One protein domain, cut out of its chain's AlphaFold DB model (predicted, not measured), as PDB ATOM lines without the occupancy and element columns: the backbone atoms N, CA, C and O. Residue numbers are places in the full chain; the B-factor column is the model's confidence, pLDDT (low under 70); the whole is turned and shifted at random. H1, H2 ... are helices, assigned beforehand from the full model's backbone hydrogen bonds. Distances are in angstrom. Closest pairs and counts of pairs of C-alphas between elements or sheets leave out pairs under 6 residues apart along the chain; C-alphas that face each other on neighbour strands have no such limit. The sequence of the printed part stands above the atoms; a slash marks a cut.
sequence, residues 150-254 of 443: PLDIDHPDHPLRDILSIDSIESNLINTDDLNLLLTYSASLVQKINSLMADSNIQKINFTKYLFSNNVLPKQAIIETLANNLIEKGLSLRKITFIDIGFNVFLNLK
ATOM      1  N   PRO A 150     170.984 225.146 261.886       69.81
ATOM      2  CA  PRO A 150     171.377 224.054 262.767       69.81
ATOM      3  C   PRO A 150     170.375 223.865 263.915       69.81
ATOM      4  O   PRO A 150     169.772 224.827 264.390       69.81
ATOM      5  N   LEU A 151     170.191 222.619 264.361       63.22
ATOM      6  CA  LEU A 151     169.361 222.308 265.536       63.22
ATOM      7  C   LEU A 151     170.055 222.690 266.856       63.22
ATOM      8  O   LEU A 151     169.368 223.001 267.825       63.22
ATOM      9  N   ASP A 152     171.391 222.739 266.872       62.38
ATOM     10  CA  ASP A 152     172.195 223.172 268.021       62.38
ATOM     11  C   ASP A 152     172.228 224.700 268.124       62.38
ATOM     12  O   ASP A 152     173.230 225.366 267.857       62.38
ATOM     13  N   ILE A 153     171.093 225.268 268.516       57.56
ATOM     14  CA  ILE A 153     170.946 226.700 268.802       57.56
ATOM     15  C   ILE A 153     171.795 227.117 270.017       57.56
ATOM     16  O   ILE A 153     172.201 228.274 270.118       57.56
ATOM     17  N   ASP A 154     172.109 226.172 270.906       54.00
ATOM     18  CA  ASP A 154     172.879 226.410 272.130       54.00
ATOM     19  C   ASP A 154     174.399 226.483 271.904       54.00
ATOM     20  O   ASP A 154     175.146 226.777 272.843       54.00
ATOM     21  N   HIS A 155     174.885 226.256 270.677       54.81
ATOM     22  CA  HIS A 155     176.311 226.388 270.388       54.81
ATOM     23  C   HIS A 155     176.743 227.865 270.517       54.81
ATOM     24  O   HIS A 155     176.092 228.747 269.949       54.81
ATOM     25  N   PRO A 156     177.838 228.171 271.241       55.50
ATOM     26  CA  PRO A 156     178.210 229.545 271.578       55.50
ATOM     27  C   PRO A 156     178.469 230.459 270.374       55.50
ATOM     28  O   PRO A 156     178.238 231.656 270.488       55.50
ATOM     29  N   ASP A 157     178.856 229.889 269.233       56.00
ATOM     30  CA  ASP A 157     179.162 230.610 267.987       56.00
ATOM     31  C   ASP A 157     177.968 230.722 267.017       56.00
ATOM     32  O   ASP A 157     178.132 231.082 265.848       56.00
ATOM     33  N   HIS A 158     176.759 230.348 267.447       55.88
ATOM     34  CA  HIS A 158     175.611 230.296 266.550       55.88
ATOM     35  C   HIS A 158     175.015 231.700 266.312       55.88
ATOM     36  O   HIS A 158     174.549 232.327 267.264       55.88
ATOM     37  N   PRO A 159     174.894 232.184 265.058       56.78
ATOM     38  CA  PRO A 159     174.394 233.536 264.774       56.78
ATOM     39  C   PRO A 159     172.956 233.767 265.271       56.78
ATOM     40  O   PRO A 159     172.589 234.884 265.621       56.78
ATOM     41  N   LEU A 160     172.136 232.710 265.355       58.88
ATOM     42  CA  LEU A 160     170.780 232.794 265.920       58.88
ATOM     43  C   LEU A 160     170.740 232.891 267.454       58.88
ATOM     44  O   LEU A 160     169.709 233.297 267.980       58.88
ATOM     45  N   ARG A 161     171.812 232.539 268.178       61.84
ATOM     46  CA  ARG A 161     171.852 232.618 269.649       61.84
ATOM     47  C   ARG A 161     171.856 234.069 270.116       61.84
ATOM     48  O   ARG A 161     171.102 234.425 271.023       61.84
ATOM     49  N   ASP A 162     172.620 234.913 269.432       54.72
ATOM     50  CA  ASP A 162     172.600 236.353 269.671       54.72
ATOM     51  C   ASP A 162     171.230 236.931 269.306       54.72
ATOM     52  O   ASP A 162     170.666 237.677 270.095       54.72
ATOM     53  N   ILE A 163     170.615 236.506 268.198       54.62
ATOM     54  CA  ILE A 163     169.263 236.939 267.785       54.62
ATOM     55  C   ILE A 163     168.176 236.517 268.797       54.62
ATOM     56  O   ILE A 163     167.231 237.265 269.040       54.62
ATOM     57  N   LEU A 164     168.281 235.325 269.389       54.62
ATOM     58  CA  LEU A 164     167.358 234.841 270.427       54.62
ATOM     59  C   LEU A 164     167.570 235.542 271.772       54.62
ATOM     60  O   LEU A 164     166.628 235.671 272.553       54.62
ATOM     61  N   SER A 165     168.788 236.021 272.025       58.62
ATOM     62  CA  SER A 165     169.114 236.844 273.184       58.62
ATOM     63  C   SER A 165     168.572 238.254 272.944       58.62
ATOM     64  O   SER A 165     169.183 239.082 272.272       58.62
ATOM     65  N   ILE A 166     167.378 238.503 273.483       53.03
ATOM     66  CA  ILE A 166     166.569 239.722 273.322       53.03
ATOM     67  C   ILE A 166     167.388 241.017 273.502       53.03
ATOM     68  O   ILE A 166     167.092 242.009 272.832       53.03
ATOM     69  N   ASP A 167     168.445 240.993 274.313       52.97
ATOM     70  CA  ASP A 167     169.299 242.143 274.626       52.97
ATOM     71  C   ASP A 167     170.239 242.561 273.474       52.97
ATOM     72  O   ASP A 167     170.572 243.739 273.336       52.97
ATOM     73  N   SER A 168     170.633 241.650 272.575       53.41
ATOM     74  CA  SER A 168     171.604 241.964 271.508       53.41
ATOM     75  C   SER A 168     170.982 242.774 270.357       53.41
ATOM     76  O   SER A 168     171.619 243.666 269.795       53.41
ATOM     77  N   ILE A 169     169.704 242.534 270.041       53.25
ATOM     78  CA  ILE A 169     168.978 243.217 268.956       53.25
ATOM     79  C   ILE A 169     168.771 244.712 269.276       53.25
ATOM     80  O   ILE A 169     168.612 245.527 268.367       53.25
ATOM     81  N   GLU A 170     168.768 245.101 270.556       51.69
ATOM     82  CA  GLU A 170     168.715 246.518 270.951       51.69
ATOM     83  C   GLU A 170     170.020 247.273 270.672       51.69
ATOM     84  O   GLU A 170     169.987 248.479 270.438       51.69
ATOM     85  N   SER A 171     171.152 246.571 270.609       52.47
ATOM     86  CA  SER A 171     172.482 247.177 270.484       52.47
ATOM     87  C   SER A 171     172.888 247.596 269.056       52.47
ATOM     88  O   SER A 171     174.037 247.969 268.840       52.47
ATOM     89  N   ASN A 172     171.973 247.582 268.073       50.38
ATOM     90  CA  ASN A 172     172.234 247.908 266.652       50.38
ATOM     91  C   ASN A 172     173.319 247.048 265.955       50.38
ATOM     92  O   ASN A 172     173.697 247.358 264.828       50.38
ATOM     93  N   LEU A 173     173.820 245.976 266.578       49.00
ATOM     94  CA  LEU A 173     174.938 245.182 266.047       49.00
ATOM     95  C   LEU A 173     174.544 244.130 264.997       49.00
ATOM     96  O   LEU A 173     175.414 243.627 264.292       49.00
ATOM     97  N   ILE A 174     173.256 243.811 264.856       57.12
ATOM     98  CA  ILE A 174     172.778 242.829 263.875       57.12
ATOM     99  C   ILE A 174     172.157 243.579 262.695       57.12
ATOM    100  O   ILE A 174     171.124 244.233 262.849       57.12
ATOM    101  N   ASN A 175     172.772 243.460 261.513       69.44
ATOM    102  CA  ASN A 175     172.202 243.937 260.254       69.44
ATOM    103  C   ASN A 175     170.802 243.336 260.068       69.44
ATOM    104  O   ASN A 175     170.640 242.135 259.833       69.44
ATOM    105  N   THR A 176     169.776 244.180 260.153       72.00
ATOM    106  CA  THR A 176     168.370 243.777 260.009       72.00
ATOM    107  C   THR A 176     168.080 243.128 258.659       72.00
ATOM    108  O   THR A 176     167.180 242.295 258.556       72.00
ATOM    109  N   ASP A 177     168.864 243.474 257.640       77.94
ATOM    110  CA  ASP A 177     168.718 242.960 256.279       77.94
ATOM    111  C   ASP A 177     169.217 241.517 256.151       77.94
ATOM    112  O   ASP A 177     168.552 240.692 255.522       77.94
ATOM    113  N   ASP A 178     170.324 241.175 256.816       79.06
ATOM    114  CA  ASP A 178     170.869 239.813 256.828       79.06
ATOM    115  C   ASP A 178     169.934 238.861 257.586       79.06
ATOM    116  O   ASP A 178     169.653 237.746 257.131       79.06
ATOM    117  N   LEU A 179     169.374 239.335 258.705       80.94
ATOM    118  CA  LEU A 179     168.336 238.630 259.458       80.94
ATOM    119  C   LEU A 179     167.088 238.386 258.597       80.94
ATOM    120  O   LEU A 179     166.571 237.266 258.554       80.94
ATOM    121  N   ASN A 180     166.607 239.428 257.912       83.69
ATOM    122  CA  ASN A 180     165.439 239.339 257.042       83.69
ATOM    123  C   ASN A 180     165.663 238.309 255.932       83.69
ATOM    124  O   ASN A 180     164.834 237.421 255.724       83.69
ATOM    125  N   LEU A 181     166.806 238.388 255.249       86.00
ATOM    126  CA  LEU A 181     167.155 237.466 254.180       86.00
ATOM    127  C   LEU A 181     167.206 236.024 254.694       86.00
ATOM    128  O   LEU A 181     166.638 235.133 254.063       86.00
ATOM    129  N   LEU A 182     167.840 235.792 255.847       86.69
ATOM    130  CA  LEU A 182     167.967 234.462 256.438       86.69
ATOM    131  C   LEU A 182     166.606 233.860 256.799       86.69
ATOM    132  O   LEU A 182     166.311 232.731 256.394       86.69
ATOM    133  N   LEU A 183     165.773 234.593 257.540       87.25
ATOM    134  CA  LEU A 183     164.484 234.090 258.018       87.25
ATOM    135  C   LEU A 183     163.490 233.898 256.872       87.25
ATOM    136  O   LEU A 183     162.859 232.847 256.773       87.25
ATOM    137  N   THR A 184     163.404 234.868 255.963       88.12
ATOM    138  CA  THR A 184     162.500 234.823 254.806       88.12
ATOM    139  C   THR A 184     162.891 233.693 253.852       88.12
ATOM    140  O   THR A 184     162.036 232.929 253.395       88.12
ATOM    141  N   TYR A 185     164.190 233.515 253.587       90.19
ATOM    142  CA  TYR A 185     164.682 232.398 252.779       90.19
ATOM    143  C   TYR A 185     164.396 231.046 253.440       90.19
ATOM    144  O   TYR A 185     163.928 230.122 252.774       90.19
ATOM    145  N   SER A 186     164.625 230.933 254.750       90.12
ATOM    146  CA  SER A 186     164.378 229.696 255.500       90.12
ATOM    147  C   SER A 186     162.891 229.339 255.534       90.12
ATOM    148  O   SER A 186     162.532 228.189 255.289       90.12
ATOM    149  N   ALA A 187     162.015 230.326 255.724       91.81
ATOM    150  CA  ALA A 187     160.569 230.149 255.634       91.81
ATOM    151  C   ALA A 187     160.133 229.693 254.230       91.81
ATOM    152  O   ALA A 187     159.344 228.757 254.099       91.81
ATOM    153  N   SER A 188     160.709 230.275 253.169       92.75
ATOM    154  CA  SER A 188     160.467 229.836 251.785       92.75
ATOM    155  C   SER A 188     160.943 228.399 251.532       92.75
ATOM    156  O   SER A 188     160.289 227.644 250.809       92.75
ATOM    157  N   LEU A 189     162.064 227.977 252.130       92.75
ATOM    158  CA  LEU A 189     162.516 226.584 252.058       92.75
ATOM    159  C   LEU A 189     161.527 225.638 252.742       92.75
ATOM    160  O   LEU A 189     161.157 224.633 252.136       92.75
ATOM    161  N   VAL A 190     161.067 225.969 253.952       94.06
ATOM    162  CA  VAL A 190     160.049 225.181 254.670       94.06
ATOM    163  C   VAL A 190     158.772 225.073 253.840       94.06
ATOM    164  O   VAL A 190     158.251 223.976 253.662       94.06
ATOM    165  N   GLN A 191     158.315 226.168 253.231       94.12
ATOM    166  CA  GLN A 191     157.149 226.159 252.348       94.12
ATOM    167  C   GLN A 191     157.334 225.228 251.142       94.12
ATOM    168  O   GLN A 191     156.447 224.434 250.823       94.12
ATOM    169  N   LYS A 192     158.496 225.286 250.479       93.44
ATOM    170  CA  LYS A 192     158.819 224.401 249.349       93.44
ATOM    171  C   LYS A 192     158.847 222.939 249.784       93.44
ATOM    172  O   LYS A 192     158.298 222.089 249.084       93.44
ATOM    173  N   ILE A 193     159.421 222.645 250.950       93.06
ATOM    174  CA  ILE A 193     159.423 221.299 251.534       93.06
ATOM    175  C   ILE A 193     157.989 220.839 251.829       93.06
ATOM    176  O   ILE A 193     157.630 219.730 251.446       93.06
ATOM    177  N   ASN A 194     157.152 221.696 252.419       92.62
ATOM    178  CA  ASN A 194     155.741 221.410 252.690       92.62
ATOM    179  C   ASN A 194     154.957 221.141 251.397       92.62
ATOM    180  O   ASN A 194     154.154 220.214 251.353       92.62
ATOM    181  N   SER A 195     155.228 221.891 250.323       91.88
ATOM    182  CA  SER A 195     154.589 221.665 249.021       91.88
ATOM    183  C   SER A 195     154.985 220.327 248.394       91.88
ATOM    184  O   SER A 195     154.122 219.618 247.893       91.88
ATOM    185  N   LEU A 196     156.255 219.920 248.502       90.06
ATOM    186  CA  LEU A 196     156.698 218.591 248.062       90.06
ATOM    187  C   LEU A 196     156.117 217.486 248.944       90.06
ATOM    188  O   LEU A 196     155.741 216.429 248.452       90.06
ATOM    189  N   MET A 197     155.997 217.727 250.248       89.56
ATOM    190  CA  MET A 197     155.325 216.798 251.152       89.56
ATOM    191  C   MET A 197     153.825 216.696 250.885       89.56
ATOM    192  O   MET A 197     153.233 215.735 251.353       89.56
ATOM    193  N   ALA A 198     153.192 217.608 250.145       89.75
ATOM    194  CA  ALA A 198     151.802 217.443 249.720       89.75
ATOM    195  C   ALA A 198     151.648 216.386 248.606       89.75
ATOM    196  O   ALA A 198     150.561 215.830 248.436       89.75
ATOM    197  N   ASP A 199     152.727 216.044 247.889       89.44
ATOM    198  CA  ASP A 199     152.696 215.003 246.862       89.44
ATOM    199  C   ASP A 199     152.498 213.615 247.495       89.44
ATOM    200  O   ASP A 199     153.350 213.095 248.227       89.44
ATOM    201  N   SER A 200     151.387 212.957 247.144       82.00
ATOM    202  CA  SER A 200     150.987 211.650 247.699       82.00
ATOM    203  C   SER A 200     152.045 210.546 247.554       82.00
ATOM    204  O   SER A 200     152.090 209.611 248.356       82.00
ATOM    205  N   ASN A 201     152.922 210.649 246.554       85.56
ATOM    206  CA  ASN A 201     153.995 209.686 246.314       85.56
ATOM    207  C   ASN A 201     155.145 209.832 247.320       85.56
ATOM    208  O   ASN A 201     155.701 208.826 247.756       85.56
ATOM    209  N   ILE A 202     155.478 211.063 247.724       86.75
ATOM    210  CA  ILE A 202     156.565 211.343 248.674       86.75
ATOM    211  C   ILE A 202     156.113 211.015 250.095       86.75
ATOM    212  O   ILE A 202     156.885 210.440 250.863       86.75
ATOM    213  N   GLN A 203     154.849 211.296 250.427       86.38
ATOM    214  CA  GLN A 203     154.281 210.975 251.740       86.38
ATOM    215  C   GLN A 203     154.310 209.483 252.066       86.38
ATOM    216  O   GLN A 203     154.393 209.120 253.233       86.38
ATOM    217  N   LYS A 204     154.223 208.596 251.069       87.75
ATOM    218  CA  LYS A 204     154.224 207.140 251.302       87.75
ATOM    219  C   LYS A 204     155.581 206.604 251.766       87.75
ATOM    220  O   LYS A 204     155.644 205.496 252.289       87.75
ATOM    221  N   ILE A 205     156.658 207.369 251.598       89.00
ATOM    222  CA  ILE A 205     158.009 206.952 251.973       89.00
ATOM    223  C   ILE A 205     158.206 207.202 253.477       89.00
ATOM    224  O   ILE A 205     158.230 208.336 253.932       89.00
ATOM    225  N   ASN A 206     158.402 206.157 254.284       90.31
ATOM    226  CA  ASN A 206     158.563 206.328 255.741       90.31
ATOM    227  C   ASN A 206     159.760 207.217 256.122       90.31
ATOM    228  O   ASN A 206     159.700 207.961 257.097       90.31
ATOM    229  N   PHE A 207     160.831 207.178 255.329       90.44
ATOM    230  CA  PHE A 207     162.019 207.997 255.558       90.44
ATOM    231  C   PHE A 207     161.763 209.502 255.370       90.44
ATOM    232  O   PHE A 207     162.319 210.307 256.112       90.44
ATOM    233  N   THR A 208     160.894 209.906 254.431       90.69
ATOM    234  CA  THR A 208     160.544 211.329 254.254       90.69
ATOM    235  C   THR A 208     159.742 211.829 255.444       90.69
ATOM    236  O   THR A 208     160.042 212.903 255.953       90.69
ATOM    237  N   LYS A 209     158.801 211.020 255.959       90.94
ATOM    238  CA  LYS A 209     158.074 211.324 257.199       90.94
ATOM    239  C   LYS A 209     159.024 211.488 258.381       90.94
ATOM    240  O   LYS A 209     158.900 212.456 259.117       90.94
ATOM    241  N   TYR A 210     159.984 210.578 258.535       92.31
ATOM    242  CA  TYR A 210     160.983 210.654 259.601       92.31
ATOM    243  C   TYR A 210     161.812 211.945 259.517       92.31
ATOM    244  O   TYR A 210     161.897 212.686 260.494       92.31
ATOM    245  N   LEU A 211     162.371 212.258 258.341       90.38
ATOM    246  CA  LEU A 211     163.143 213.490 258.141       90.38
ATOM    247  C   LEU A 211     162.295 214.745 258.344       90.38
ATOM    248  O   LEU A 211     162.768 215.727 258.910       90.38
ATOM    249  N   PHE A 212     161.046 214.722 257.889       92.56
ATOM    250  CA  PHE A 212     160.131 215.838 258.054       92.56
ATOM    251  C   PHE A 212     159.840 216.103 259.535       92.56
ATOM    252  O   PHE A 212     160.029 217.224 260.006       92.56
ATOM    253  N   SER A 213     159.469 215.062 260.284       92.50
ATOM    254  CA  SER A 213     159.138 215.183 261.704       92.50
ATOM    255  C   SER A 213     160.330 215.576 262.573       92.50
ATOM    256  O   SER A 213     160.155 216.351 263.506       92.50
ATOM    257  N   ASN A 214     161.532 215.080 262.268       89.94
ATOM    258  CA  ASN A 214     162.698 215.294 263.129       89.94
ATOM    259  C   ASN A 214     163.540 216.511 262.745       89.94
ATOM    260  O   ASN A 214     164.167 217.099 263.617       89.94
ATOM    261  N   ASN A 215     163.563 216.905 261.468       89.12
ATOM    262  CA  ASN A 215     164.405 218.019 261.018       89.12
ATOM    263  C   ASN A 215     163.594 219.243 260.607       89.12
ATOM    264  O   ASN A 215     163.995 220.362 260.911       89.12
ATOM    265  N   VAL A 216     162.473 219.067 259.903       91.81
ATOM    266  CA  VAL A 216     161.736 220.198 259.317       91.81
ATOM    267  C   VAL A 216     160.795 220.826 260.339       91.81
ATOM    268  O   VAL A 216     160.847 222.038 260.528       91.81
ATOM    269  N   LEU A 217     159.985 220.021 261.036       92.06
ATOM    270  CA  LEU A 217     159.017 220.530 262.016       92.06
ATOM    271  C   LEU A 217     159.662 221.299 263.181       92.06
ATOM    272  O   LEU A 217     159.188 222.399 263.473       92.06
ATOM    273  N   PRO A 218     160.748 220.821 263.824       90.31
ATOM    274  CA  PRO A 218     161.371 221.571 264.912       90.31
ATOM    275  C   PRO A 218     161.918 222.916 264.428       90.31
ATOM    276  O   PRO A 218     161.739 223.937 265.087       90.31
ATOM    277  N   LYS A 219     162.511 222.952 263.229       89.31
ATOM    278  CA  LYS A 219     163.034 224.190 262.630       89.31
ATOM    279  C   LYS A 219     161.936 225.151 262.234       89.31
ATOM    280  O   LYS A 219     162.088 226.350 262.431       89.31
ATOM    281  N   GLN A 220     160.823 224.639 261.720       93.06
ATOM    282  CA  GLN A 220     159.641 225.453 261.492       93.06
ATOM    283  C   GLN A 220     159.176 226.098 262.806       93.06
ATOM    284  O   GLN A 220     158.974 227.307 262.834       93.06
ATOM    285  N   ALA A 221     159.095 225.339 263.903       90.44
ATOM    286  CA  ALA A 221     158.708 225.877 265.210       90.44
ATOM    287  C   ALA A 221     159.687 226.947 265.736       90.44
ATOM    288  O   ALA A 221     159.260 227.953 266.309       90.44
ATOM    289  N   ILE A 222     160.991 226.776 265.498       88.00
ATOM    290  CA  ILE A 222     162.016 227.782 265.819       88.00
ATOM    291  C   ILE A 222     161.797 229.060 264.998       88.00
ATOM    292  O   ILE A 222     161.749 230.150 265.566       88.00
ATOM    293  N   ILE A 223     161.625 228.938 263.676       90.62
ATOM    294  CA  ILE A 223     161.369 230.074 262.775       90.62
ATOM    295  C   ILE A 223     160.088 230.808 263.192       90.62
ATOM    296  O   ILE A 223     160.068 232.036 263.228       90.62
ATOM    297  N   GLU A 224     159.029 230.073 263.539       92.00
ATOM    298  CA  GLU A 224     157.772 230.654 264.011       92.00
ATOM    299  C   GLU A 224     157.947 231.409 265.331       92.00
ATOM    300  O   GLU A 224     157.445 232.523 265.470       92.00
ATOM    301  N   THR A 225     158.669 230.834 266.294       90.44
ATOM    302  CA  THR A 225     158.973 231.495 267.574       90.44
ATOM    303  C   THR A 225     159.777 232.776 267.349       90.44
ATOM    304  O   THR A 225     159.425 233.824 267.886       90.44
ATOM    305  N   LEU A 226     160.795 232.731 266.487       86.00
ATOM    306  CA  LEU A 226     161.589 233.902 266.112       86.00
ATOM    307  C   LEU A 226     160.743 234.993 265.451       86.00
ATOM    308  O   LEU A 226     160.868 236.164 265.804       86.00
ATOM    309  N   ALA A 227     159.854 234.625 264.527       90.81
ATOM    310  CA  ALA A 227     158.949 235.569 263.882       90.81
ATOM    311  C   ALA A 227     157.979 236.219 264.883       90.81
ATOM    312  O   ALA A 227     157.787 237.433 264.832       90.81
ATOM    313  N   ASN A 228     157.421 235.445 265.826       92.12
ATOM    314  CA  ASN A 228     156.583 235.989 266.902       92.12
ATOM    315  C   ASN A 228     157.365 236.985 267.762       92.12
ATOM    316  O   ASN A 228     156.897 238.100 267.974       92.12
ATOM    317  N   ASN A 229     158.576 236.623 268.190       89.38
ATOM    318  CA  ASN A 229     159.417 237.491 269.012       89.38
ATOM    319  C   ASN A 229     159.777 238.794 268.281       89.38
ATOM    320  O   ASN A 229     159.764 239.866 268.885       89.38
ATOM    321  N   LEU A 230     160.058 238.729 266.972       88.81
ATOM    322  CA  LEU A 230     160.310 239.919 266.153       88.81
ATOM    323  C   LEU A 230     159.084 240.823 266.053       88.81
ATOM    324  O   LEU A 230     159.229 242.041 266.137       88.81
ATOM    325  N   ILE A 231     157.888 240.254 265.911       91.56
ATOM    326  CA  ILE A 231     156.649 241.036 265.898       91.56
ATOM    327  C   ILE A 231     156.406 241.665 267.266       91.56
ATOM    328  O   ILE A 231     156.197 242.872 267.336       91.56
ATOM    329  N   GLU A 232     156.491 240.903 268.357       91.56
ATOM    330  CA  GLU A 232     156.292 241.429 269.713       91.56
ATOM    331  C   GLU A 232     157.283 242.556 270.033       91.56
ATOM    332  O   GLU A 232     156.884 243.618 270.521       91.56
ATOM    333  N   LYS A 233     158.556 242.384 269.661       87.62
ATOM    334  CA  LYS A 233     159.586 243.418 269.811       87.62
ATOM    335  C   LYS A 233     159.369 244.608 268.875       87.62
ATOM    336  O   LYS A 233     159.580 245.757 269.254       87.62
ATOM    337  N   GLY A 234     158.923 244.360 267.649       88.69
ATOM    338  CA  GLY A 234     158.542 245.404 266.705       88.69
ATOM    339  C   GLY A 234     157.385 246.257 267.223       88.69
ATOM    340  O   GLY A 234     157.409 247.477 267.067       88.69
ATOM    341  N   LEU A 235     156.414 245.639 267.902       90.75
ATOM    342  CA  LEU A 235     155.281 246.319 268.529       90.75
ATOM    343  C   LEU A 235     155.684 247.102 269.781       90.75
ATOM    344  O   LEU A 235     155.196 248.217 269.963       90.75
ATOM    345  N   SER A 236     156.575 246.567 270.622       89.75
ATOM    346  CA  SER A 236     157.066 247.287 271.806       89.75
ATOM    347  C   SER A 236     157.937 248.490 271.423       89.75
ATOM    348  O   SER A 236     157.737 249.585 271.945       89.75
ATOM    349  N   LEU A 237     158.832 248.323 270.443       88.31
ATOM    350  CA  LEU A 237     159.728 249.376 269.950       88.31
ATOM    351  C   LEU A 237     159.092 250.294 268.897       88.31
ATOM    352  O   LEU A 237     159.725 251.259 268.468       88.31
ATOM    353  N   ARG A 238     157.871 249.990 268.438       90.25
ATOM    354  CA  ARG A 238     157.166 250.694 267.349       90.25
ATOM    355  C   ARG A 238     157.962 250.745 266.035       90.25
ATOM    356  O   ARG A 238     157.853 251.694 265.259       90.25
ATOM    357  N   LYS A 239     158.769 249.714 265.770       89.31
ATOM    358  CA  LYS A 239     159.602 249.586 264.566       89.31
ATOM    359  C   LYS A 239     158.892 248.724 263.522       89.31
ATOM    360  O   LYS A 239     158.806 247.509 263.660       89.31
ATOM    361  N   ILE A 240     158.440 249.369 262.444       89.81
ATOM    362  CA  ILE A 240     157.715 248.736 261.323       89.81
ATOM    363  C   ILE A 240     158.541 247.623 260.662       89.81
ATOM    364  O   ILE A 240     157.981 246.604 260.278       89.81
ATOM    365  N   THR A 241     159.861 247.784 260.564       89.12
ATOM    366  CA  THR A 241     160.751 246.822 259.894       89.12
ATOM    367  C   THR A 241     160.716 245.437 260.537       89.12
ATOM    368  O   THR A 241     160.618 244.445 259.826       89.12
ATOM    369  N   PHE A 242     160.733 245.341 261.869       88.81
ATOM    370  CA  PHE A 242     160.667 244.046 262.560       88.81
ATOM    371  C   PHE A 242     159.312 243.360 262.387       88.81
ATOM    372  O   PHE A 242     159.254 242.145 262.196       88.81
ATOM    373  N   ILE A 243     158.238 244.152 262.400       90.56
ATOM    374  CA  ILE A 243     156.877 243.665 262.167       90.56
ATOM    375  C   ILE A 243     156.753 243.138 260.725       90.56
ATOM    376  O   ILE A 243     156.243 242.040 260.521       90.56
ATOM    377  N   ASP A 244     157.278 243.872 259.737       90.38
ATOM    378  CA  ASP A 244     157.298 243.461 258.325       90.38
ATOM    379  C   ASP A 244     158.087 242.161 258.118       90.38
ATOM    380  O   ASP A 244     157.604 241.241 257.463       90.38
ATOM    381  N   ILE A 245     159.267 242.021 258.731       90.12
ATOM    382  CA  ILE A 245     160.059 240.781 258.650       90.12
ATOM    383  C   ILE A 245     159.270 239.590 259.210       90.12
ATOM    384  O   ILE A 245     159.158 238.559 258.545       90.12
ATOM    385  N   GLY A 246     158.687 239.724 260.406       91.19
ATOM    386  CA  GLY A 246     157.922 238.638 261.019       91.19
ATOM    387  C   GLY A 246     156.688 238.245 260.202       91.19
ATOM    388  O   GLY A 246     156.430 237.056 260.004       91.19
ATOM    389  N   PHE A 247     155.963 239.219 259.643       92.00
ATOM    390  CA  PHE A 247     154.828 238.920 258.770       92.00
ATOM    391  C   PHE A 247     155.244 238.317 257.426       92.00
ATOM    392  O   PHE A 247     154.578 237.394 256.961       92.00
ATOM    393  N   ASN A 248     156.367 238.733 256.830       90.75
ATOM    394  CA  ASN A 248     156.913 238.090 255.627       90.75
ATOM    395  C   ASN A 248     157.270 236.615 255.878       90.75
ATOM    396  O   ASN A 248     157.053 235.760 255.016       90.75
ATOM    397  N   VAL A 249     157.774 236.282 257.069       92.00
ATOM    398  CA  VAL A 249     157.998 234.886 257.472       92.00
ATOM    399  C   VAL A 249     156.676 234.117 257.545       92.00
ATOM    400  O   VAL A 249     156.572 233.032 256.973       92.00
ATOM    401  N   PHE A 250     155.642 234.678 258.180       92.50
ATOM    402  CA  PHE A 250     154.333 234.019 258.263       92.50
ATOM    403  C   PHE A 250     153.607 233.897 256.925       92.50
ATOM    404  O   PHE A 250     152.913 232.900 256.716       92.50
ATOM    405  N   LEU A 251     153.802 234.852 256.014       90.25
ATOM    406  CA  LEU A 251     153.325 234.771 254.635       90.25
ATOM    407  C   LEU A 251     153.932 233.547 253.940       90.25
ATOM    408  O   LEU A 251     153.211 232.671 253.468       90.25
ATOM    409  N   ASN A 252     155.261 233.413 253.981       90.88
ATOM    410  CA  ASN A 252     155.942 232.262 253.389       90.88
ATOM    411  C   ASN A 252     155.507 230.934 254.026       90.88
ATOM    412  O   ASN A 252     155.361 229.935 253.328       90.88
ATOM    413  N   LEU A 253     155.233 230.899 255.331       91.25
ATOM    414  CA  LEU A 253     154.736 229.691 255.999       91.25
ATOM    415  C   LEU A 253     153.244 229.399 255.747       91.25
ATOM    416  O   LEU A 253     152.773 228.343 256.162       91.25
ATOM    417  N   LYS A 254     152.507 230.282 255.055       90.25
ATOM    418  CA  LYS A 254     151.040 230.226 254.888       90.25
ATOM    419  C   LYS A 254     150.269 230.250 256.216       90.25
ATOM    420  O   LYS A 254     149.198 229.664 256.340       90.25
TER     421      LYS A 254
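This is residues 150 to 254 of the 443 residues of the protein "Conserved oligomeric Golgi complex subunit 5" of Smittium megazygosporum (UniProt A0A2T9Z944). Three helices, H2, H4 and H5, form an elongated up-and-down bundle, each running against the one before. Short H3 sits at the turn from H2 to H4, and short H1 is near H4. The printed part has 105 residues, with H1 to H5 in chain order and no named strand: all helix. It is only just compact, close to loose: radius of gyration of the C-alphas 15.2 A, spans 48 by 29 by 19 A.

H1 is residues 159 to 164, beginning at C-alpha (174.394, 233.536, 264.774). H2 is 176 to 197, 31.2 A; H3, 200 to 203; H4, 206 to 237, 45.3 A, with a kink of 29 degrees near 217; H5, 240 to 252, ending at C-alpha (155.942, 232.262, 253.389).

H4 and H5, a helical hairpin, touch at C-alphas Ala 227 and Gly 246, their closest, 4.3 A. H2 and H5 touch, the same way. Every O i to N i+4 pair is within hydrogen-bond range in H2 and H5, 25 of 28 in H4.

The printed part has no cut. The link H1 to H2 is long. Residues 150 to 175 are under pLDDT 70.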